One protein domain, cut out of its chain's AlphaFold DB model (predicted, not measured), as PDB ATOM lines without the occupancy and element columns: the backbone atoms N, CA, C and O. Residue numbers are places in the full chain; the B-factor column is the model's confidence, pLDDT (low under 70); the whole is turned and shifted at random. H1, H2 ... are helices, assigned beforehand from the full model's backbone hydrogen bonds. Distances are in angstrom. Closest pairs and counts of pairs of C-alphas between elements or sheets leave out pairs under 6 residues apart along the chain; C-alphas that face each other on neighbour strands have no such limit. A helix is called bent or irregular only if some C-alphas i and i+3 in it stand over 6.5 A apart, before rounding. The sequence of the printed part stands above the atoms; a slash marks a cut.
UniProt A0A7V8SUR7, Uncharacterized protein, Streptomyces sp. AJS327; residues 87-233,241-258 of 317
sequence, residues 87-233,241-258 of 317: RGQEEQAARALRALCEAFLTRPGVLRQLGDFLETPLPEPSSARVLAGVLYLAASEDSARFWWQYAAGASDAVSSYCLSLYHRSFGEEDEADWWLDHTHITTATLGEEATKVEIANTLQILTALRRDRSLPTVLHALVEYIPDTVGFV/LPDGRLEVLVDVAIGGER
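What this domain is: This is residues 87 to 233 and 241 to 258 of the 317 residues of an uncharacterized protein of Streptomyces sp. AJS327 (UniProt A0A7V8SUR7). Four helices, H3 to H6, fold back and forth in a series of helical hairpins, with H1 packing on H3 and H5 and the long helix H7 crossing H1. Beyond H3, H2 and H8 each pack on it, and H9 packs on H2 and is apart from H3; residues 189 to 194, of which 192 to 194 belong to H7, stick out. The printed part has 165 residues with nine named helices, H1 to H9 in order, and no named strand: the class is all helix. It is compact, with a radius of gyration of the C-alphas of 15.8 A and spans of 44 by 34 by 33 A.

How they stand to each other: H1, residues 87 to 105, touches H5, residues 157 to 169, at a shallow tilt of 30 degrees, opposite ways; their closest C-alphas, of Glu 90 and Ser 169, are 4.1 A apart. With residues 98 to 105 alone H1 touches H3, residues 125 to 137, closest at the C-alphas of Cys 101 and Gly 133, 5.1 A. H2, residues 110 to 119, touches H3 at 71 degrees, only just about perpendicular, closest at the C-alphas of Gln 113 and Ser 127, 5.8 A. H3 is the hub, touching four helices. H3, H4, residues 141 to 153, and H5 form an up and down bundle, each running against the one before it. The hairpin of H3 and H4 has a shallow tilt of 17 degrees, with the C-alphas of Ala 132 and Ala 144 closest at 4.1 A. H6, residues 173 to 181, forms a hairpin with H5, closest at the C-alphas of Ser 164 and Ala 176, 4.0 A. H7, residues 192 to 212, touches H1 about perpendicular at 75 degrees, closest at the C-alphas of Ala 99 and Thr 207, 5.2 A. H8, residues 217 to 228, touches H3, closest at the C-alphas of Val 134 and Val 223, 6.0 A. H9, residues 245 to 258, touches H2, closest at the C-alphas of Gly 115 and Val 250, 5.8 A, and is apart from H3. Each O i to N i+4 pair is within hydrogen-bond range in H1, H3, H4, H5, H6 and H9; the counts are 5 of 6 in H2, 15 of 17 in H7 and 6 of 8 in H8.

Where its parts are: H1 begins at C-alpha 87 (-2.133, 8.810, 26.892) and is 27.0 A long from first to last C-alpha. H7 is 31.2 A long and H9 20.2 A, ending at C-alpha 258 (-23.171, 38.195, 53.965). H7 and H8 are only just irregular: C-alphas 208 and 211 are 6.7 A apart, C-alphas 224 and 227 6.9 A.

The domain as a whole: The two C-alphas farthest apart, of Leu 190 and Arg 245, are 46.9 A apart. Residues 234 to 240 are not printed, and C-alphas 233 and 241 are 8.3 A apart across the cut. Of the links printed whole, H6 to H7 is short and the others are tight. The mean pLDDT of the printed part is 79.4; among the residues under 70 are 184 to 190, 225 to 233 and 241 to 258.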
ATOM      1  N   ARG A  87      -2.657   7.888  25.862       72.81
ATOM      2  CA  ARG A  87      -2.133   8.810  26.892       72.81
ATOM      3  C   ARG A  87      -2.458  10.287  26.656       72.81
ATOM      4  O   ARG A  87      -2.728  11.022  27.595       72.81
ATOM      5  N   GLY A  88      -2.436  10.736  25.399       86.56
ATOM      6  CA  GLY A  88      -2.765  12.125  25.075       86.56
ATOM      7  C   GLY A  88      -4.248  12.449  25.276       86.56
ATOM      8  O   GLY A  88      -4.583  13.581  25.628       86.56
ATOM      9  N   GLN A  89      -5.128  11.465  25.065       86.62
ATOM     10  CA  GLN A  89      -6.567  11.590  25.300       86.62
ATOM     11  C   GLN A  89      -6.901  11.501  26.791       86.62
ATOM     12  O   GLN A  89      -7.633  12.358  27.276       86.62
ATOM     13  N   GLU A  90      -6.281  10.577  27.525       92.81
ATOM     14  CA  GLU A  90      -6.393  10.443  28.987       92.81
ATOM     15  C   GLU A  90      -6.019  11.762  29.697       92.81
ATOM     16  O   GLU A  90      -6.806  12.342  30.450       92.81
ATOM     17  N   GLU A  91      -4.852  12.332  29.369       92.31
ATOM     18  CA  GLU A  91      -4.397  13.619  29.914       92.31
ATOM     19  C   GLU A  91      -5.296  14.795  29.496       92.31
ATOM     20  O   GLU A  91      -5.417  15.797  30.209       92.31
ATOM     21  N   GLN A  92      -5.894  14.728  28.305       90.19
ATOM     22  CA  GLN A  92      -6.836  15.742  27.839       90.19
ATOM     23  C   GLN A  92      -8.173  15.644  28.582       90.19
ATOM     24  O   GLN A  92      -8.743  16.688  28.912       90.19
ATOM     25  N   ALA A  93      -8.642  14.433  28.883       92.50
ATOM     26  CA  ALA A  93      -9.839  14.183  29.675       92.50
ATOM     27  C   ALA A  93      -9.657  14.672  31.117       92.50
ATOM     28  O   ALA A  93     -10.479  15.451  31.594       92.50
ATOM     29  N   ALA A  94      -8.523  14.360  31.756       93.31
ATOM     30  CA  ALA A  94      -8.187  14.874  33.087       93.31
ATOM     31  C   ALA A  94      -8.156  16.415  33.124       93.31
ATOM     32  O   ALA A  94      -8.720  17.053  34.018       93.31
ATOM     33  N   ARG A  95      -7.538  17.051  32.114       92.06
ATOM     34  CA  ARG A  95      -7.512  18.522  31.999       92.06
ATOM     35  C   ARG A  95      -8.903  19.117  31.802       92.06
ATOM     36  O   ARG A  95      -9.195  20.155  32.396       92.06
ATOM     37  N   ALA A  96      -9.743  18.475  30.993       91.75
ATOM     38  CA  ALA A  96     -11.114  18.906  30.761       91.75
ATOM     39  C   ALA A  96     -11.981  18.762  32.020       91.75
ATOM     40  O   ALA A  96     -12.685  19.708  32.369       91.75
ATOM     41  N   LEU A  97     -11.882  17.634  32.732       95.25
ATOM     42  CA  LEU A  97     -12.595  17.391  33.989       95.25
ATOM     43  C   LEU A  97     -12.238  18.451  35.028       95.25
ATOM     44  O   LEU A  97     -13.118  19.072  35.626       95.25
ATOM     45  N   ARG A  98     -10.941  18.729  35.184       93.81
ATOM     46  CA  ARG A  98     -10.462  19.775  36.084       93.81
ATOM     47  C   ARG A  98     -10.996  21.157  35.716       93.81
ATOM     48  O   ARG A  98     -11.495  21.866  36.587       93.81
ATOM     49  N   ALA A  99     -10.932  21.526  34.437       90.69
ATOM     50  CA  ALA A  99     -11.455  22.806  33.964       90.69
ATOM     51  C   ALA A  99     -12.971  22.931  34.187       90.69
ATOM     52  O   ALA A  99     -13.454  24.006  34.537       90.69
ATOM     53  N   LEU A 100     -13.720  21.839  34.014       92.19
ATOM     54  CA  LEU A 100     -15.155  21.803  34.276       92.19
ATOM     55  C   LEU A 100     -15.463  21.980  35.769       92.19
ATOM     56  O   LEU A 100     -16.333  22.784  36.107       92.19
ATOM     57  N   CYS A 101     -14.715  21.299  36.645       93.44
ATOM     58  CA  CYS A 101     -14.829  21.446  38.097       93.44
ATOM     59  C   CYS A 101     -14.612  22.892  38.534       93.44
ATOM     60  O   CYS A 101     -15.479  23.503  39.156       93.44
ATOM     61  N   GLU A 102     -13.496  23.487  38.129       90.81
ATOM     62  CA  GLU A 102     -13.194  24.884  38.436       90.81
ATOM     63  C   GLU A 102     -14.248  25.843  37.846       90.81
ATOM     64  O   GLU A 102     -14.628  26.830  38.481       90.81
ATOM     65  N   ALA A 103     -14.790  25.549  36.658       88.56
ATOM     66  CA  ALA A 103     -15.814  26.379  36.028       88.56
ATOM     67  C   ALA A 103     -17.130  26.415  36.817       88.56
ATOM     68  O   ALA A 103     -17.718  27.489  36.945       88.56
ATOM     69  N   PHE A 104     -17.612  25.289  37.356       88.12
ATOM     70  CA  PHE A 104     -18.822  25.331  38.180       88.12
ATOM     71  C   PHE A 104     -18.553  25.810  39.609       88.12
ATOM     72  O   PHE A 104     -19.451  26.404  40.195       88.12
ATOM     73  N   LEU A 105     -17.338  25.629  40.137       89.31
ATOM     74  CA  LEU A 105     -16.936  26.120  41.460       89.31
ATOM     75  C   LEU A 105     -16.704  27.637  41.508       89.31
ATOM     76  O   LEU A 105     -16.827  28.250  42.563       89.31
ATOM     77  N   THR A 106     -16.425  28.261  40.365       86.75
ATOM     78  CA  THR A 106     -16.308  29.725  40.239       86.75
ATOM     79  C   THR A 106     -17.660  30.430  40.067       86.75
ATOM     80  O   THR A 106     -17.708  31.657  39.980       86.75
ATOM     81  N   ARG A 107     -18.783  29.694  40.029       84.94
ATOM     82  CA  ARG A 107     -20.121  30.294  39.923       84.94
ATOM     83  C   ARG A 107     -20.506  31.007  41.230       84.94
ATOM     84  O   ARG A 107     -20.258  30.481  42.314       84.94
ATOM     85  N   PRO A 108     -21.174  32.171  41.161       79.38
ATOM     86  CA  PRO A 108     -21.645  32.853  42.362       79.38
ATOM     87  C   PRO A 108     -22.665  31.988  43.116       79.38
ATOM     88  O   PRO A 108     -23.557  31.394  42.509       79.38
ATOM     89  N   GLY A 109     -22.553  31.945  44.447       81.38
ATOM     90  CA  GLY A 109     -23.474  31.213  45.322       81.38
ATOM     91  C   GLY A 109     -23.135  29.738  45.561       81.38
ATOM     92  O   GLY A 109     -23.882  29.081  46.283       81.38
ATOM     93  N   VAL A 110     -22.016  29.237  45.022       85.25
ATOM     94  CA  VAL A 110     -21.508  27.871  45.262       85.25
ATOM     95  C   VAL A 110     -21.300  27.583  46.751       85.25
ATOM     96  O   VAL A 110     -21.657  26.507  47.212       85.25
ATOM     97  N   LEU A 111     -20.785  28.550  47.518       79.19
ATOM     98  CA  LEU A 111     -20.552  28.377  48.955       79.19
ATOM     99  C   LEU A 111     -21.855  28.187  49.733       79.19
ATOM    100  O   LEU A 111     -21.963  27.266  50.531       79.19
ATOM    101  N   ARG A 112     -22.877  28.999  49.442       80.06
ATOM    102  CA  ARG A 112     -24.214  28.823  50.026       80.06
ATOM    103  C   ARG A 112     -24.800  27.455  49.686       80.06
ATOM    104  O   ARG A 112     -25.326  26.789  50.560       80.06
ATOM    105  N   GLN A 113     -24.674  27.040  48.430       80.38
ATOM    106  CA  GLN A 113     -25.161  25.744  47.969       80.38
ATOM    107  C   GLN A 113     -24.462  24.570  48.684       80.38
ATOM    108  O   GLN A 113     -25.094  23.547  48.943       80.38
ATOM    109  N   LEU A 114     -23.177  24.726  49.015       79.62
ATOM    110  CA  LEU A 114     -22.423  23.767  49.821       79.62
ATOM    111  C   LEU A 114     -22.833  23.802  51.305       79.62
ATOM    112  O   LEU A 114     -22.831  22.761  51.944       79.62
ATOM    113  N   GLY A 115     -23.228  24.959  51.842       73.12
ATOM    114  CA  GLY A 115     -23.782  25.058  53.200       73.12
ATOM    115  C   GLY A 115     -25.130  24.350  53.315       73.12
ATOM    116  O   GLY A 115     -25.297  23.471  54.153       73.12
ATOM    117  N   ASP A 116     -26.046  24.638  52.386       75.00
ATOM    118  CA  ASP A 116     -27.372  24.007  52.327       75.00
ATOM    119  C   ASP A 116     -27.273  22.465  52.211       75.00
ATOM    120  O   ASP A 116     -28.122  21.729  52.714       75.00
ATOM    121  N   PHE A 117     -26.220  21.954  51.557       77.50
ATOM    122  CA  PHE A 117     -25.939  20.518  51.450       77.50
ATOM    123  C   PHE A 117     -25.689  19.863  52.811       77.50
ATOM    124  O   PHE A 117     -26.204  18.779  53.060       77.50
ATOM    125  N   LEU A 118     -24.912  20.507  53.682       72.50
ATOM    126  CA  LEU A 118     -24.501  19.931  54.965       72.50
ATOM    127  C   LEU A 118     -25.644  19.927  55.988       72.50
ATOM    128  O   LEU A 118     -25.688  19.087  56.879       72.50
ATOM    129  N   GLU A 119     -26.610  20.830  55.828       72.75
ATOM    130  CA  GLU A 119     -27.773  20.925  56.711       72.75
ATOM    131  C   GLU A 119     -28.923  19.976  56.323       72.75
ATOM    132  O   GLU A 119     -29.882  19.820  57.088       72.75
ATOM    133  N   THR A 120     -28.875  19.347  55.139       70.31
ATOM    134  CA  THR A 120     -30.000  18.572  54.594       70.31
ATOM    135  C   THR A 120     -29.758  17.056  54.610       70.31
ATOM    136  O   THR A 120     -28.691  16.585  54.227       70.31
ATOM    137  N   PRO A 121     -30.761  16.240  54.998       65.62
ATOM    138  CA  PRO A 121     -30.616  14.780  55.062       65.62
ATOM    139  C   PRO A 121     -30.593  14.103  53.683       65.62
ATOM    140  O   PRO A 121     -30.139  12.968  53.566       65.62
ATOM    141  N   LEU A 122     -31.107  14.773  52.649       77.06
ATOM    142  CA  LEU A 122     -31.036  14.325  51.262       77.06
ATOM    143  C   LEU A 122     -30.544  15.497  50.409       77.06
ATOM    144  O   LEU A 122     -31.334  16.397  50.116       77.06
ATOM    145  N   PRO A 123     -29.258  15.520  50.038       81.88
ATOM    146  CA  PRO A 123     -28.712  16.689  49.384       81.88
ATOM    147  C   PRO A 123     -29.203  16.855  47.947       81.88
ATOM    148  O   PRO A 123     -29.338  15.882  47.200       81.88
ATOM    149  N   GLU A 124     -29.409  18.104  47.533       87.56
ATOM    150  CA  GLU A 124     -29.745  18.435  46.148       87.56
ATOM    151  C   GLU A 124     -28.651  17.932  45.180       87.56
ATOM    152  O   GLU A 124     -27.457  18.120  45.456       87.56
ATOM    153  N   PRO A 125     -29.005  17.360  44.009       90.25
ATOM    154  CA  PRO A 125     -28.030  16.778  43.074       90.25
ATOM    155  C   PRO A 125     -26.966  17.783  42.627       90.25
ATOM    156  O   PRO A 125     -25.780  17.475  42.514       90.25
ATOM    157  N   SER A 126     -27.386  19.034  42.437       88.44
ATOM    158  CA  SER A 126     -26.479  20.114  42.070       88.44
ATOM    159  C   SER A 126     -25.429  20.385  43.152       88.44
ATOM    160  O   SER A 126     -24.286  20.704  42.817       88.44
ATOM    161  N   SER A 127     -25.790  20.270  44.434       88.00
ATOM    162  CA  SER A 127     -24.898  20.479  45.578       88.00
ATOM    163  C   SER A 127     -23.947  19.306  45.778       88.00
ATOM    164  O   SER A 127     -22.758  19.529  45.994       88.00
ATOM    165  N   ALA A 128     -24.423  18.075  45.577       90.62
ATOM    166  CA  ALA A 128     -23.562  16.894  45.523       90.62
ATOM    167  C   ALA A 128     -22.493  17.011  44.422       90.62
ATOM    168  O   ALA A 128     -21.324  16.721  44.668       90.62
ATOM    169  N   ARG A 129     -22.841  17.545  43.239       93.56
ATOM    170  CA  ARG A 129     -21.854  17.850  42.184       93.56
ATOM    171  C   ARG A 129     -20.781  18.835  42.643       93.56
ATOM    172  O   ARG A 129     -19.612  18.674  42.294       93.56
ATOM    173  N   VAL A 130     -21.179  19.887  43.361       92.31
ATOM    174  CA  VAL A 130     -20.246  20.893  43.888       92.31
ATOM    175  C   VAL A 130     -19.279  20.237  44.865       92.31
ATOM    176  O   VAL A 130     -18.073  20.379  44.677       92.31
ATOM    177  N   LEU A 131     -19.791  19.472  45.835       89.19
ATOM    178  CA  LEU A 131     -18.963  18.730  46.784       89.19
ATOM    179  C   LEU A 131     -17.988  17.793  46.060       89.19
ATOM    180  O   LEU A 131     -16.791  17.833  46.329       89.19
ATOM    181  N   ALA A 132     -18.475  17.022  45.087       91.62
ATOM    182  CA  ALA A 132     -17.645  16.146  44.267       91.62
ATOM    183  C   ALA A 132     -16.519  16.907  43.547       91.62
ATOM    184  O   ALA A 132     -15.382  16.451  43.524       91.62
ATOM    185  N   GLY A 133     -16.804  18.096  43.004       92.94
ATOM    186  CA  GLY A 133     -15.788  18.948  42.383       92.94
ATOM    187  C   GLY A 133     -14.715  19.418  43.364       92.94
ATOM    188  O   GLY A 133     -13.538  19.430  43.013       92.94
ATOM    189  N   VAL A 134     -15.098  19.779  44.593       90.06
ATOM    190  CA  VAL A 134     -14.135  20.149  45.641       90.06
ATOM    191  C   VAL A 134     -13.270  18.942  46.023       90.06
ATOM    192  O   VAL A 134     -12.047  19.055  46.023       90.06
ATOM    193  N   LEU A 135     -13.887  17.781  46.266       88.19
ATOM    194  CA  LEU A 135     -13.194  16.527  46.593       88.19
ATOM    195  C   LEU A 135     -12.226  16.098  45.483       88.19
ATOM    196  O   LEU A 135     -11.093  15.719  45.762       88.19
ATOM    197  N   TYR A 136     -12.635  16.222  44.219       92.25
ATOM    198  CA  TYR A 136     -11.781  15.920  43.073       92.25
ATOM    199  C   TYR A 136     -10.551  16.832  43.021       92.25
ATOM    200  O   TYR A 136      -9.429  16.367  42.831       92.25
ATOM    201  N   LEU A 137     -10.730  18.141  43.231       90.88
ATOM    202  CA  LEU A 137      -9.607  19.084  43.258       90.88
ATOM    203  C   LEU A 137      -8.683  18.866  44.464       90.88
ATOM    204  O   LEU A 137      -7.497  19.179  44.360       90.88
ATOM    205  N   ALA A 138      -9.211  18.292  45.546       86.62
ATOM    206  CA  ALA A 138      -8.479  17.839  46.724       86.62
ATOM    207  C   ALA A 138      -7.848  16.438  46.568       86.62
ATOM    208  O   ALA A 138      -7.332  15.892  47.535       86.62
ATOM    209  N   ALA A 139      -7.876  15.844  45.369       85.25
ATOM    210  CA  ALA A 139      -7.365  14.497  45.098       85.25
ATOM    211  C   ALA A 139      -8.048  13.368  45.908       85.25
ATOM    212  O   ALA A 139      -7.497  12.279  46.055       85.25
ATOM    213  N   SER A 140      -9.276  13.592  46.388       83.38
ATOM    214  CA  SER A 140     -10.150  12.574  46.986       83.38
ATOM    215  C   SER A 140     -11.073  11.976  45.917       83.38
ATOM    216  O   SER A 140     -12.292  12.151  45.934       83.38
ATOM    217  N   GLU A 141     -10.472  11.314  44.929       86.12
ATOM    218  CA  GLU A 141     -11.137  10.904  43.686       86.12
ATOM    219  C   GLU A 141     -12.243   9.858  43.883       86.12
ATOM    220  O   GLU A 141     -13.316   9.991  43.294       86.12
ATOM    221  N   ASP A 142     -12.045   8.872  44.763       81.50
ATOM    222  CA  ASP A 142     -13.073   7.866  45.065       81.50
ATOM    223  C   ASP A 142     -14.327   8.497  45.687       81.50
ATOM    224  O   ASP A 142     -15.456   8.174  45.304       81.50
ATOM    225  N   SER A 143     -14.136   9.454  46.599       82.25
ATOM    226  CA  SER A 143     -15.222  10.217  47.218       82.25
ATOM    227  C   SER A 143     -15.915  11.122  46.202       82.25
ATOM    228  O   SER A 143     -17.143  11.202  46.175       82.25
ATOM    229  N   ALA A 144     -15.150  11.774  45.323       90.19
ATOM    230  CA  ALA A 144     -15.709  12.567  44.235       90.19
ATOM    231  C   ALA A 144     -16.576  11.712  43.299       90.19
ATOM    232  O   ALA A 144     -17.704  12.095  42.981       90.19
ATOM    233  N   ARG A 145     -16.091  10.521  42.919       92.44
ATOM    234  CA  ARG A 145     -16.829   9.565  42.086       92.44
ATOM    235  C   ARG A 145     -18.156   9.176  42.729       92.44
ATOM    236  O   ARG A 145     -19.174   9.218  42.044       92.44
ATOM    237  N   PHE A 146     -18.160   8.852  44.022       90.00
ATOM    238  CA  PHE A 146     -19.387   8.534  44.755       90.00
ATOM    239  C   PHE A 146     -20.427   9.661  44.636       90.00
ATOM    240  O   PHE A 146     -21.572   9.432  44.240       90.00
ATOM    241  N   TRP A 147     -20.024  10.901  44.916       92.88
ATOM    242  CA  TRP A 147     -20.944  12.040  44.899       92.88
ATOM    243  C   TRP A 147     -21.421  12.408  43.491       92.88
ATOM    244  O   TRP A 147     -22.579  12.804  43.322       92.88
ATOM    245  N   TRP A 148     -20.590  12.220  42.464       95.38
ATOM    246  CA  TRP A 148     -21.055  12.329  41.084       95.38
ATOM    247  C   TRP A 148     -22.046  11.225  40.716       95.38
ATOM    248  O   TRP A 148     -23.029  11.527  40.046       95.38
ATOM    249  N   GLN A 149     -21.850   9.981  41.167       94.25
ATOM    250  CA  GLN A 149     -22.793   8.884  40.912       94.25
ATOM    251  C   GLN A 149     -24.148   9.142  41.579       94.25
ATOM    252  O   GLN A 149     -25.185   8.951  40.944       94.25
ATOM    253  N   TYR A 150     -24.147   9.648  42.817       92.12
ATOM    254  CA  TYR A 150     -25.360  10.096  43.504       92.12
ATOM    255  C   TYR A 150     -26.112  11.156  42.681       92.12
ATOM    256  O   TYR A 150     -27.297  10.999  42.379       92.12
ATOM    257  N   ALA A 151     -25.416  12.219  42.270       92.69
ATOM    258  CA  ALA A 151     -26.021  13.320  41.529       92.69
ATOM    259  C   ALA A 151     -26.509  12.886  40.135       92.69
ATOM    260  O   ALA A 151     -27.606  13.263  39.716       92.69
ATOM    261  N   ALA A 152     -25.733  12.057  39.436       92.12
ATOM    262  CA  ALA A 152     -26.089  11.499  38.135       92.12
ATOM    263  C   ALA A 152     -27.319  10.578  38.222       92.12
ATOM    264  O   ALA A 152     -28.220  10.676  37.390       92.12
ATOM    265  N   GLY A 153     -27.421   9.755  39.274       89.88
ATOM    266  CA  GLY A 153     -28.612   8.945  39.558       89.88
ATOM    267  C   GLY A 153     -29.877   9.786  39.769       89.88
ATOM    268  O   GLY A 153     -30.979   9.353  39.434       89.88
ATOM    269  N   ALA A 154     -29.716  11.025  40.234       89.69
ATOM    270  CA  ALA A 154     -30.772  12.031  40.333       89.69
ATOM    271  C   ALA A 154     -30.886  12.938  39.085       89.69
ATOM    272  O   ALA A 154     -31.440  14.034  39.154       89.69
ATOM    273  N   SER A 155     -30.400  12.469  37.930       88.62
ATOM    274  CA  SER A 155     -30.467  13.145  36.624       88.62
ATOM    275  C   SER A 155     -29.685  14.466  36.523       88.62
ATOM    276  O   SER A 155     -29.993  15.304  35.671       88.62
ATOM    277  N   ASP A 156     -28.647  14.676  37.342       90.94
ATOM    278  CA  ASP A 156     -27.724  15.794  37.135       90.94
ATOM    279  C   ASP A 156     -26.775  15.507  35.961       90.94
ATOM    280  O   ASP A 156     -25.735  14.866  36.112       90.94
ATOM    281  N   ALA A 157     -27.124  16.038  34.788       90.12
ATOM    282  CA  ALA A 157     -26.365  15.868  33.550       90.12
ATOM    283  C   ALA A 157     -24.872  16.198  33.710       90.12
ATOM    284  O   ALA A 157     -24.011  15.445  33.278       90.12
ATOM    285  N   VAL A 158     -24.520  17.303  34.372       91.38
ATOM    286  CA  VAL A 158     -23.102  17.684  34.496       91.38
ATOM    287  C   VAL A 158     -22.318  16.649  35.311       91.38
ATOM    288  O   VAL A 158     -21.153  16.425  35.011       91.38
ATOM    289  N   SER A 159     -22.940  15.988  36.290       94.44
ATOM    290  CA  SER A 159     -22.305  14.912  37.062       94.44
ATOM    291  C   SER A 159     -22.088  13.650  36.230       94.44
ATOM    292  O   SER A 159     -20.991  13.097  36.269       94.44
ATOM    293  N   SER A 160     -23.064  13.248  35.404       94.06
ATOM    294  CA  SER A 160     -22.870  12.177  34.409       94.06
ATOM    295  C   SER A 160     -21.718  12.511  33.456       94.06
ATOM    296  O   SER A 160     -20.869  11.673  33.162       94.06
ATOM    297  N   TYR A 161     -21.624  13.775  33.036       93.31
ATOM    298  CA  TYR A 161     -20.541  14.215  32.169       93.31
ATOM    299  C   TYR A 161     -19.177  14.198  32.878       93.31
ATOM    300  O   TYR A 161     -18.196  13.719  32.306       93.31
ATOM    301  N   CYS A 162     -19.104  14.646  34.137       95.69
ATOM    302  CA  CYS A 162     -17.897  14.523  34.957       95.69
ATOM    303  C   CYS A 162     -17.434  13.064  35.067       95.69
ATOM    304  O   CYS A 162     -16.242  12.807  34.921       95.69
ATOM    305  N   LEU A 163     -18.359  12.113  35.244       96.06
ATOM    306  CA  LEU A 163     -18.044  10.681  35.279       96.06
ATOM    307  C   LEU A 163     -17.500  10.173  33.943       96.06
ATOM    308  O   LEU A 163     -16.503   9.458  33.937       96.06
ATOM    309  N   SER A 164     -18.069  10.597  32.809       95.50
ATOM    310  CA  SER A 164     -17.516  10.219  31.500       95.50
ATOM    311  C   SER A 164     -16.073  10.706  31.312       95.50
ATOM    312  O   SER A 164     -15.210   9.954  30.863       95.50
ATOM    313  N   LEU A 165     -15.766  11.946  31.714       95.44
ATOM    314  CA  LEU A 165     -14.404  12.484  31.652       95.44
ATOM    315  C   LEU A 165     -13.469  11.809  32.663       95.44
ATOM    316  O   LEU A 165     -12.292  11.626  32.357       95.44
ATOM    317  N   TYR A 166     -13.987  11.438  33.836       96.31
ATOM    318  CA  TYR A 166     -13.253  10.683  34.845       96.31
ATOM    319  C   TYR A 166     -12.804   9.341  34.266       96.31
ATOM    320  O   TYR A 166     -11.605   9.111  34.157       96.31
ATOM    321  N   HIS A 167     -13.728   8.517  33.773       95.44
ATOM    322  CA  HIS A 167     -13.418   7.210  33.187       95.44
ATOM    323  C   HIS A 167     -12.468   7.316  31.975       95.44
ATOM    324  O   HIS A 167     -11.469   6.596  31.906       95.44
ATOM    325  N   ARG A 168     -12.646   8.316  31.094       95.62
ATOM    326  CA  ARG A 168     -11.690   8.585  29.993       95.62
ATOM    327  C   ARG A 168     -10.286   8.927  30.475       95.62
ATOM    328  O   ARG A 168      -9.319   8.616  29.790       95.62
ATOM    329  N   SER A 169     -10.145   9.558  31.641       96.06
ATOM    330  CA  SER A 169      -8.820   9.854  32.199       96.06
ATOM    331  C   SER A 169      -8.067   8.612  32.692       96.06
ATOM    332  O   SER A 169      -6.843   8.659  32.783       96.06
ATOM    333  N   PHE A 170      -8.775   7.499  32.919       92.81
ATOM    334  CA  PHE A 170      -8.206   6.185  33.246       92.81
ATOM    335  C   PHE A 170      -8.141   5.231  32.040       92.81
ATOM    336  O   PHE A 170      -7.673   4.102  32.178       92.81
ATOM    337  N   GLY A 171      -8.575   5.676  30.854       93.88
ATOM    338  CA  GLY A 171      -8.649   4.843  29.648       93.88
ATOM    339  C   GLY A 171      -9.821   3.851  29.643       93.88
ATOM    340  O   GLY A 171      -9.800   2.879  28.889       93.88
ATOM    341  N   GLU A 172     -10.830   4.083  30.483       94.31
ATOM    342  CA  GLU A 172     -12.043   3.269  30.622       94.31
ATOM    343  C   GLU A 172     -13.124   3.792  29.655       94.31
ATOM    344  O   GLU A 172     -14.055   4.499  30.041       94.31
ATOM    345  N   GLU A 173     -12.942   3.535  28.356       92.81
ATOM    346  CA  GLU A 173     -13.788   4.113  27.294       92.81
ATOM    347  C   GLU A 173     -15.235   3.593  27.324       92.81
ATOM    348  O   GLU A 173     -16.164   4.373  27.123       92.81
ATOM    349  N   ASP A 174     -15.440   2.306  27.621       93.44
ATOM    350  CA  ASP A 174     -16.778   1.700  27.644       93.44
ATOM    351  C   ASP A 174     -17.628   2.289  28.786       93.44
ATOM    352  O   ASP A 174     -18.779   2.689  28.583       93.44
ATOM    353  N   GLU A 175     -17.054   2.408  29.988       93.88
ATOM    354  CA  GLU A 175     -17.684   3.073  31.129       93.88
ATOM    355  C   GLU A 175     -17.938   4.553  30.839       93.88
ATOM    356  O   GLU A 175     -18.993   5.093  31.185       93.88
ATOM    357  N   ALA A 176     -16.985   5.222  30.193       93.00
ATOM    358  CA  ALA A 176     -17.137   6.622  29.853       93.00
ATOM    359  C   ALA A 176     -18.281   6.880  28.873       93.00
ATOM    360  O   ALA A 176     -19.058   7.815  29.083       93.00
ATOM    361  N   ASP A 177     -18.380   6.073  27.820       91.31
ATOM    362  CA  ASP A 177     -19.448   6.171  26.829       91.31
ATOM    363  C   ASP A 177     -20.805   5.859  27.466       91.31
ATOM    364  O   ASP A 177     -21.772   6.590  27.241       91.31
ATOM    365  N   TRP A 178     -20.858   4.877  28.374       91.38
ATOM    366  CA  TRP A 178     -22.064   4.595  29.151       91.38
ATOM    367  C   TRP A 178     -22.540   5.821  29.943       91.38
ATOM    368  O   TRP A 178     -23.714   6.189  29.863       91.38
ATOM    369  N   TRP A 179     -21.651   6.503  30.672       92.31
ATOM    370  CA  TRP A 179     -22.013   7.719  31.411       92.31
ATOM    371  C   TRP A 179     -22.368   8.895  30.495       92.31
ATOM    372  O   TRP A 179     -23.267   9.680  30.818       92.31
ATOM    373  N   LEU A 180     -21.702   9.016  29.345       87.38
ATOM    374  CA  LEU A 180     -21.992  10.057  28.364       87.38
ATOM    375  C   LEU A 180     -23.416   9.914  27.806       87.38
ATOM    376  O   LEU A 180     -24.156  10.898  27.759       87.38
ATOM    377  N   ASP A 181     -23.841   8.692  27.495       85.62
ATOM    378  CA  ASP A 181     -25.211   8.405  27.058       85.62
ATOM    379  C   ASP A 181     -26.244   8.732  28.157       85.62
ATOM    380  O   ASP A 181     -27.330   9.250  27.879       85.62
ATOM    381  N   HIS A 182     -25.880   8.539  29.431       82.00
ATOM    382  CA  HIS A 182     -26.700   8.883  30.607       82.00
ATOM    383  C   HIS A 182     -26.691  10.374  30.972       82.00
ATOM    384  O   HIS A 182     -27.336  10.797  31.933       82.00
ATOM    385  N   THR A 183     -25.983  11.211  30.218       75.50
ATOM    386  CA  THR A 183     -25.909  12.654  30.474       75.50
ATOM    387  C   THR A 183     -27.215  13.367  30.089       75.50
ATOM    388  O   THR A 183     -27.404  14.529  30.440       75.50
ATOM    389  N   HIS A 184     -28.148  12.686  29.399       67.12
ATOM    390  CA  HIS A 184     -29.404  13.260  28.890       67.12
ATOM    391  C   HIS A 184     -29.182  14.644  28.254       67.12
ATOM    392  O   HIS A 184     -29.939  15.593  28.482       67.12
ATOM    393  N   ILE A 185     -28.098  14.773  27.481       63.00
ATOM    394  CA  ILE A 185     -27.735  16.026  26.828       63.00
ATOM    395  C   ILE A 185     -28.880  16.379  25.886       63.00
ATOM    396  O   ILE A 185     -29.141  15.681  24.906       63.00
ATOM    397  N   THR A 186     -29.587  17.463  26.198       58.06
ATOM    398  CA  THR A 186     -30.600  17.989  25.288       58.06
ATOM    399  C   THR A 186     -29.868  18.421  24.031       58.06
ATOM    400  O   THR A 186     -28.984  19.278  24.095       58.06
ATOM    401  N   THR A 187     -30.193  17.795  22.904       55.84
ATOM    402  CA  THR A 187     -29.568  18.138  21.636       55.84
ATOM    403  C   THR A 187     -29.787  19.622  21.366       55.84
ATOM    404  O   THR A 187     -30.899  20.147  21.490       55.84
ATOM    405  N   ALA A 188     -28.714  20.327  21.014       56.72
ATOM    406  CA  ALA A 188     -28.837  21.647  20.431       56.72
ATOM    407  C   ALA A 188     -29.742  21.556  19.188       56.72
ATOM    408  O   ALA A 188     -29.985  20.477  18.637       56.72
ATOM    409  N   THR A 189     -30.191  22.702  18.676       54.16
ATOM    410  CA  THR A 189     -31.005  22.790  17.444       54.16
ATOM    411  C   THR A 189     -30.403  22.063  16.224       54.16
ATOM    412  O   THR A 189     -31.099  21.860  15.233       54.16
ATOM    413  N   LEU A 190     -29.130  21.648  16.302       56.81
ATOM    414  CA  LEU A 190     -28.314  21.036  15.255       56.81
ATOM    415  C   LEU A 190     -28.089  19.510  15.409       56.81
ATOM    416  O   LEU A 190     -27.365  18.931  14.602       56.81
ATOM    417  N   GLY A 191     -28.707  18.842  16.393       71.62
ATOM    418  CA  GLY A 191     -28.604  17.385  16.588       71.62
ATOM    419  C   GLY A 191     -27.474  16.937  17.527       71.62
ATOM    420  O   GLY A 191     -26.700  17.744  18.041       71.62
ATOM    421  N   GLU A 192     -27.397  15.631  17.793       70.12
ATOM    422  CA  GLU A 192     -26.548  15.047  18.844       70.12
ATOM    423  C   GLU A 192     -25.043  15.236  18.597       70.12
ATOM    424  O   GLU A 192     -24.340  15.772  19.452       70.12
ATOM    425  N   GLU A 193     -24.557  14.903  17.401       74.69
ATOM    426  CA  GLU A 193     -23.136  15.032  17.045       74.69
ATOM    427  C   GLU A 193     -22.646  16.486  17.078       74.69
ATOM    428  O   GLU A 193     -21.561  16.776  17.579       74.69
ATOM    429  N   ALA A 194     -23.473  17.431  16.621       75.62
ATOM    430  CA  ALA A 194     -23.160  18.855  16.720       75.62
ATOM    431  C   ALA A 194     -23.057  19.312  18.184       75.62
ATOM    432  O   ALA A 194     -22.180  20.104  18.524       75.62
ATOM    433  N   THR A 195     -23.905  18.764  19.059       74.38
ATOM    434  CA  THR A 195     -23.888  19.068  20.496       74.38
ATOM    435  C   THR A 195     -22.628  18.517  21.166       74.38
ATOM    436  O   THR A 195     -21.987  19.223  21.940       74.38
ATOM    437  N   LYS A 196     -22.206  17.291  20.822       73.12
ATOM    438  CA  LYS A 196     -20.939  16.704  21.300       73.12
ATOM    439  C   LYS A 196     -19.739  17.576  20.913       73.12
ATOM    440  O   LYS A 196     -18.879  17.847  21.752       73.12
ATOM    441  N   VAL A 197     -19.706  18.072  19.673       78.38
ATOM    442  CA  VAL A 197     -18.661  18.996  19.194       78.38
ATOM    443  C   VAL A 197     -18.699  20.332  19.943       78.38
ATOM    444  O   VAL A 197     -17.650  20.848  20.327       78.38
ATOM    445  N   GLU A 198     -19.881  20.896  20.188       80.56
ATOM    446  CA  GLU A 198     -20.034  22.150  20.935       80.56
ATOM    447  C   GLU A 198     -19.551  22.024  22.385       80.56
ATOM    448  O   GLU A 198     -18.821  22.890  22.876       80.56
ATOM    449  N   ILE A 199     -19.888  20.919  23.054       79.81
ATOM    450  CA  ILE A 199     -19.407  20.621  24.407       79.81
ATOM    451  C   ILE A 199     -17.882  20.473  24.403       79.81
ATOM    452  O   ILE A 199     -17.208  21.102  25.220       79.81
ATOM    453  N   ALA A 200     -17.319  19.719  23.455       80.38
ATOM    454  CA  ALA A 200     -15.870  19.561  23.330       80.38
ATOM    455  C   ALA A 200     -15.158  20.910  23.115       80.38
ATOM    456  O   ALA A 200     -14.170  21.206  23.791       80.38
ATOM    457  N   ASN A 201     -15.688  21.769  22.239       80.38
ATOM    458  CA  ASN A 201     -15.162  23.118  22.014       80.38
ATOM    459  C   ASN A 201     -15.269  23.986  23.274       80.38
ATOM    460  O   ASN A 201     -14.323  24.688  23.633       80.38
ATOM    461  N   THR A 202     -16.398  23.912  23.978       86.50
ATOM    462  CA  THR A 202     -16.607  24.631  25.238       86.50
ATOM    463  C   THR A 202     -15.567  24.214  26.273       86.50
ATOM    464  O   THR A 202     -14.942  25.074  26.889       86.50
ATOM    465  N   LEU A 203     -15.302  22.916  26.423       82.88
ATOM    466  CA  LEU A 203     -14.261  22.418  27.322       82.88
ATOM    467  C   LEU A 203     -12.859  22.874  26.922       82.88
ATOM    468  O   LEU A 203     -12.061  23.213  27.796       82.88
ATOM    469  N   GLN A 204     -12.542  22.901  25.627       84.69
ATOM    470  CA  GLN A 204     -11.264  23.431  25.149       84.69
ATOM    471  C   GLN A 204     -11.108  24.908  25.524       84.69
ATOM    472  O   GLN A 204     -10.063  25.301  26.042       84.69
ATOM    473  N   ILE A 205     -12.163  25.707  25.344       86.62
ATOM    474  CA  ILE A 205     -12.196  27.117  25.748       86.62
ATOM    475  C   ILE A 205     -12.042  27.246  27.269       86.62
ATOM    476  O   ILE A 205     -11.211  28.025  27.729       86.62
ATOM    477  N   LEU A 206     -12.785  26.469  28.064       83.19
ATOM    478  CA  LEU A 206     -12.662  26.466  29.527       83.19
ATOM    479  C   LEU A 206     -11.238  26.112  29.969       83.19
ATOM    480  O   LEU A 206     -10.658  26.810  30.798       83.19
ATOM    481  N   THR A 207     -10.645  25.082  29.361       84.75
ATOM    482  CA  THR A 207      -9.272  24.643  29.640       84.75
ATOM    483  C   THR A 207      -8.254  25.732  29.298       84.75
ATOM    484  O   THR A 207      -7.298  25.929  30.048       84.75
ATOM    485  N   ALA A 208      -8.453  26.455  28.193       83.69
ATOM    486  CA  ALA A 208      -7.591  27.564  27.793       83.69
ATOM    487  C   ALA A 208      -7.721  28.769  28.740       83.69
ATOM    488  O   ALA A 208      -6.711  29.344  29.142       83.69
ATOM    489  N   LEU A 209      -8.950  29.109  29.143       79.69
ATOM    490  CA  LEU A 209      -9.249  30.225  30.047       79.69
ATOM    491  C   LEU A 209      -8.829  29.963  31.497       79.69
ATOM    492  O   LEU A 209      -8.744  30.904  32.281       79.69
ATOM    493  N   ARG A 210      -8.571  28.708  31.873       77.81
ATOM    494  CA  ARG A 210      -8.160  28.330  33.230       77.81
ATOM    495  C   ARG A 210      -6.919  29.073  33.724       77.81
ATOM    496  O   ARG A 210      -6.820  29.331  34.914       77.81
ATOM    497  N   ARG A 211      -5.982  29.430  32.836       66.31
ATOM    498  CA  ARG A 211      -4.753  30.146  33.231       66.31
ATOM    499  C   ARG A 211      -5.021  31.441  34.003       66.31
ATOM    500  O   ARG A 211      -4.195  31.798  34.833       66.31
ATOM    501  N   ASP A 212      -6.171  32.066  33.768       62.94
ATOM    502  CA  ASP A 212      -6.558  33.336  34.384       62.94
ATOM    503  C   ASP A 212      -7.668  33.171  35.440       62.94
ATOM    504  O   ASP A 212      -8.155  34.159  35.986       62.94
ATOM    505  N   ARG A 213      -8.097  31.932  35.733       66.25
ATOM    506  CA  ARG A 213      -9.113  31.645  36.754       66.25
ATOM    507  C   ARG A 213      -8.460  31.026  37.979       66.25
ATOM    508  O   ARG A 213      -7.917  29.930  37.913       66.25
ATOM    509  N   SER A 214      -8.582  31.701  39.112       72.38
ATOM    510  CA  SER A 214      -8.341  31.102  40.420       72.38
ATOM    511  C   SER A 214      -9.669  30.667  41.035       72.38
ATOM    512  O   SER A 214     -10.703  31.313  40.837       72.38
ATOM    513  N   LEU A 215      -9.645  29.580  41.805       77.50
ATOM    514  CA  LEU A 215     -10.752  29.283  42.708       77.50
ATOM    515  C   LEU A 215     -10.931  30.456  43.686       77.50
ATOM    516  O   LEU A 215      -9.940  31.099  44.049       77.50
ATOM    517  N   PRO A 216     -12.162  30.733  44.144       78.19
ATOM    518  CA  PRO A 216     -12.375  31.610  45.289       78.19
ATOM    519  C   PRO A 216     -11.500  31.170  46.470       78.19
ATOM    520  O   PRO A 216     -11.399  29.970  46.729       78.19
ATOM    521  N   THR A 217     -10.898  32.118  47.197       75.81
ATOM    522  CA  THR A 217      -9.920  31.855  48.273       75.81
ATOM    523  C   THR A 217     -10.406  30.808  49.274       75.81
ATOM    524  O   THR A 217      -9.666  29.905  49.646       75.81
ATOM    525  N   VAL A 218     -11.687  30.867  49.642       72.94
ATOM    526  CA  VAL A 218     -12.322  29.890  50.538       72.94
ATOM    527  C   VAL A 218     -12.310  28.475  49.955       72.94
ATOM    528  O   VAL A 218     -11.969  27.530  50.654       72.94
ATOM    529  N   LEU A 219     -12.682  28.302  48.684       75.62
ATOM    530  CA  LEU A 219     -12.687  26.983  48.046       75.62
ATOM    531  C   LEU A 219     -11.265  26.450  47.867       75.62
ATOM    532  O   LEU A 219     -11.055  25.249  47.995       75.62
ATOM    533  N   HIS A 220     -10.291  27.329  47.621       79.50
ATOM    534  CA  HIS A 220      -8.882  26.947  47.622       79.50
ATOM    535  C   HIS A 220      -8.444  26.423  48.999       79.50
ATOM    536  O   HIS A 220      -7.852  25.351  49.078       79.50
ATOM    537  N   ALA A 221      -8.794  27.130  50.079       75.38
ATOM    538  CA  ALA A 221      -8.501  26.695  51.445       75.38
ATOM    539  C   ALA A 221      -9.185  25.359  51.792       75.38
ATOM    540  O   ALA A 221      -8.581  24.508  52.436       75.38
ATOM    541  N   LEU A 222     -10.420  25.143  51.325       71.75
ATOM    542  CA  LEU A 222     -11.115  23.861  51.471       71.75
ATOM    543  C   LEU A 222     -10.386  22.729  50.746       71.75
ATOM    544  O   LEU A 222     -10.145  21.684  51.340       71.75
ATOM    545  N   VAL A 223     -10.001  22.940  49.487       77.19
ATOM    546  CA  VAL A 223      -9.259  21.952  48.688       77.19
ATOM    547  C   VAL A 223      -7.932  21.567  49.344       77.19
ATOM    548  O   VAL A 223      -7.559  20.400  49.316       77.19
ATOM    549  N   GLU A 224      -7.235  22.526  49.952       73.88
ATOM    550  CA  GLU A 224      -5.976  22.283  50.665       73.88
ATOM    551  C   GLU A 224      -6.177  21.511  51.979       73.88
ATOM    552  O   GLU A 224      -5.305  20.751  52.388       73.88
ATOM    553  N   TYR A 225      -7.336  21.672  52.620       67.56
ATOM    554  CA  TYR A 225      -7.633  21.118  53.942       67.56
ATOM    555  C   TYR A 225      -8.294  19.726  53.917       67.56
ATOM    556  O   TYR A 225      -8.147  18.927  54.844       67.56
ATOM    557  N   ILE A 226      -9.035  19.415  52.852       68.19
ATOM    558  CA  ILE A 226      -9.786  18.160  52.684       68.19
ATOM    559  C   ILE A 226      -8.924  16.883  52.754       68.19
ATOM    560  O   ILE A 226      -9.371  15.930  53.395       68.19
ATOM    561  N   PRO A 227      -7.697  16.823  52.197       60.00
ATOM    562  CA  PRO A 227      -6.862  15.620  52.279       60.00
ATOM    563  C   PRO A 227      -6.561  15.173  53.716       60.00
ATOM    564  O   PRO A 227      -6.433  13.977  53.968       60.00
ATOM    565  N   ASP A 228      -6.495  16.117  54.660       52.34
ATOM    566  CA  ASP A 228      -6.211  15.845  56.074       52.34
ATOM    567  C   ASP A 228      -7.464  15.441  56.876       52.34
ATOM    568  O   ASP A 228      -7.354  15.038  58.036       52.34
ATOM    569  N   THR A 229      -8.658  15.560  56.284       52.53
ATOM    570  CA  THR A 229      -9.952  15.430  56.981       52.53
ATOM    571  C   THR A 229     -10.921  14.419  56.380       52.53
ATOM    572  O   THR A 229     -11.894  14.044  57.036       52.53
ATOM    573  N   VAL A 230     -10.655  13.913  55.176       52.31
ATOM    574  CA  VAL A 230     -11.381  12.770  54.603       52.31
ATOM    575  C   VAL A 230     -10.720  11.476  55.082       52.31
ATOM    576  O   VAL A 230      -9.910  10.862  54.393       52.31
ATOM    577  N   GLY A 231     -11.048  11.066  56.307       50.28
ATOM    578  CA  GLY A 231     -10.856   9.685  56.742       50.28
ATOM    579  C   GLY A 231     -12.046   8.851  56.274       50.28
ATOM    580  O   GLY A 231     -13.180   9.236  56.537       50.28
ATOM    581  N   PHE A 232     -11.807   7.738  55.577       46.16
ATOM    582  CA  PHE A 232     -12.849   6.760  55.242       46.16
ATOM    583  C   PHE A 232     -13.645   6.395  56.508       46.16
ATOM    584  O   PHE A 232     -13.062   5.942  57.494       46.16
ATOM    585  N   VAL A 233     -14.956   6.643  56.497       40.28
ATOM    586  CA  VAL A 233     -15.857   6.345  57.617       40.28
ATOM    587  C   VAL A 233     -16.512   4.983  57.362       40.28
ATOM    588  O   VAL A 233     -17.336   4.882  56.468       40.28
ATOM    589  N   LEU A 241     -18.199  11.974  53.551       52.72
ATOM    590  CA  LEU A 241     -18.191  13.383  53.887       52.72
ATOM    591  C   LEU A 241     -16.844  13.702  54.539       52.72
ATOM    592  O   LEU A 241     -16.365  12.922  55.366       52.72
ATOM    593  N   PRO A 242     -16.232  14.845  54.199       51.66
ATOM    594  CA  PRO A 242     -15.179  15.424  55.023       51.66
ATOM    595  C   PRO A 242     -15.669  15.543  56.468       51.66
ATOM    596  O   PRO A 242     -16.867  15.738  56.692       51.66
ATOM    597  N   ASP A 243     -14.771  15.408  57.445       50.66
ATOM    598  CA  ASP A 243     -15.136  15.552  58.854       50.66
ATOM    599  C   ASP A 243     -15.917  16.861  59.136       50.66
ATOM    600  O   ASP A 243     -15.913  17.814  58.348       50.66
ATOM    601  N   GLY A 244     -16.604  16.935  60.285       48.09
ATOM    602  CA  GLY A 244     -17.481  18.061  60.662       48.09
ATOM    603  C   GLY A 244     -16.813  19.449  60.726       48.09
ATOM    604  O   GLY A 244     -17.428  20.419  61.160       48.09
ATOM    605  N   ARG A 245     -15.546  19.585  60.317       52.47
ATOM    606  CA  ARG A 245     -14.840  20.860  60.160       52.47
ATOM    607  C   ARG A 245     -15.123  21.523  58.810       52.47
ATOM    608  O   ARG A 245     -14.941  22.738  58.712       52.47
ATOM    609  N   LEU A 246     -15.615  20.782  57.809       55.31
ATOM    610  CA  LEU A 246     -16.115  21.354  56.552       55.31
ATOM    611  C   LEU A 246     -17.308  22.289  56.797       55.31
ATOM    612  O   LEU A 246     -17.332  23.390  56.251       55.31
ATOM    613  N   GLU A 247     -18.240  21.886  57.663       58.00
ATOM    614  CA  GLU A 247     -19.398  22.697  58.079       58.00
ATOM    615  C   GLU A 247     -18.956  24.062  58.613       58.00
ATOM    616  O   GLU A 247     -19.405  25.104  58.142       58.00
ATOM    617  N   VAL A 248     -17.970  24.062  59.514       55.19
ATOM    618  CA  VAL A 248     -17.435  25.282  60.131       55.19
ATOM    619  C   VAL A 248     -16.791  26.213  59.098       55.19
ATOM    620  O   VAL A 248     -16.979  27.428  59.162       55.19
ATOM    621  N   LEU A 249     -16.032  25.676  58.139       57.75
ATOM    622  CA  LEU A 249     -15.371  26.482  57.105       57.75
ATOM    623  C   LEU A 249     -16.375  27.088  56.118       57.75
ATOM    624  O   LEU A 249     -16.232  28.248  55.720       57.75
ATOM    625  N   VAL A 250     -17.404  26.326  55.752       63.78
ATOM    626  CA  VAL A 250     -18.467  26.783  54.856       63.78
ATOM    627  C   VAL A 250     -19.327  27.856  55.534       63.78
ATOM    628  O   VAL A 250     -19.574  28.899  54.927       63.78
ATOM    629  N   ASP A 251     -19.684  27.683  56.808       63.47
ATOM    630  CA  ASP A 251     -20.441  28.673  57.586       63.47
ATOM    631  C   ASP A 251     -19.702  30.004  57.734       63.47
ATOM    632  O   ASP A 251     -20.284  31.078  57.536       63.47
ATOM    633  N   VAL A 252     -18.404  29.954  58.052       59.19
ATOM    634  CA  VAL A 252     -17.570  31.157  58.167       59.19
ATOM    635  C   VAL A 252     -17.512  31.897  56.830       59.19
ATOM    636  O   VAL A 252     -17.668  33.120  56.788       59.19
ATOM    637  N   ALA A 253     -17.364  31.171  55.726       61.16
ATOM    638  CA  ALA A 253     -17.323  31.764  54.399       61.16
ATOM    639  C   ALA A 253     -18.658  32.394  53.973       61.16
ATOM    640  O   ALA A 253     -18.685  33.511  53.447       61.16
ATOM    641  N   ILE A 254     -19.781  31.722  54.251       62.78
ATOM    642  CA  ILE A 254     -21.128  32.261  54.019       62.78
ATOM    643  C   ILE A 254     -21.359  33.513  54.880       62.78
ATOM    644  O   ILE A 254     -21.964  34.489  54.416       62.78
ATOM    645  N   GLY A 255     -20.869  33.514  56.123       59.03
ATOM    646  CA  GLY A 255     -20.873  34.674  57.015       59.03
ATOM    647  C   GLY A 255     -20.096  35.862  56.439       59.03
ATOM    648  O   GLY A 255     -20.620  36.980  56.401       59.03
ATOM    649  N   GLY A 256     -18.899  35.619  55.901       56.88
ATOM    650  CA  GLY A 256     -18.078  36.622  55.215       56.88
ATOM    651  C   GLY A 256     -18.782  37.246  54.001       56.88
ATOM    652  O   GLY A 256     -18.896  38.471  53.913       56.88
ATOM    653  N   GLU A 257     -19.377  36.433  53.117       53.72
ATOM    654  CA  GLU A 257     -20.139  36.924  51.950       53.72
ATOM    655  C   GLU A 257     -21.360  37.777  52.331       53.72
ATOM    656  O   GLU A 257     -21.766  38.686  51.594       53.72
ATOM    657  N   ARG A 258     -22.009  37.455  53.456       52.75
ATOM    658  CA  ARG A 258     -23.171  38.195  53.965       52.75
ATOM    659  C   ARG A 258     -22.752  39.570  54.496       52.75
ATOM    660  O   ARG A 258     -23.480  40.543  54.308       52.75
TER     661      ARG A 258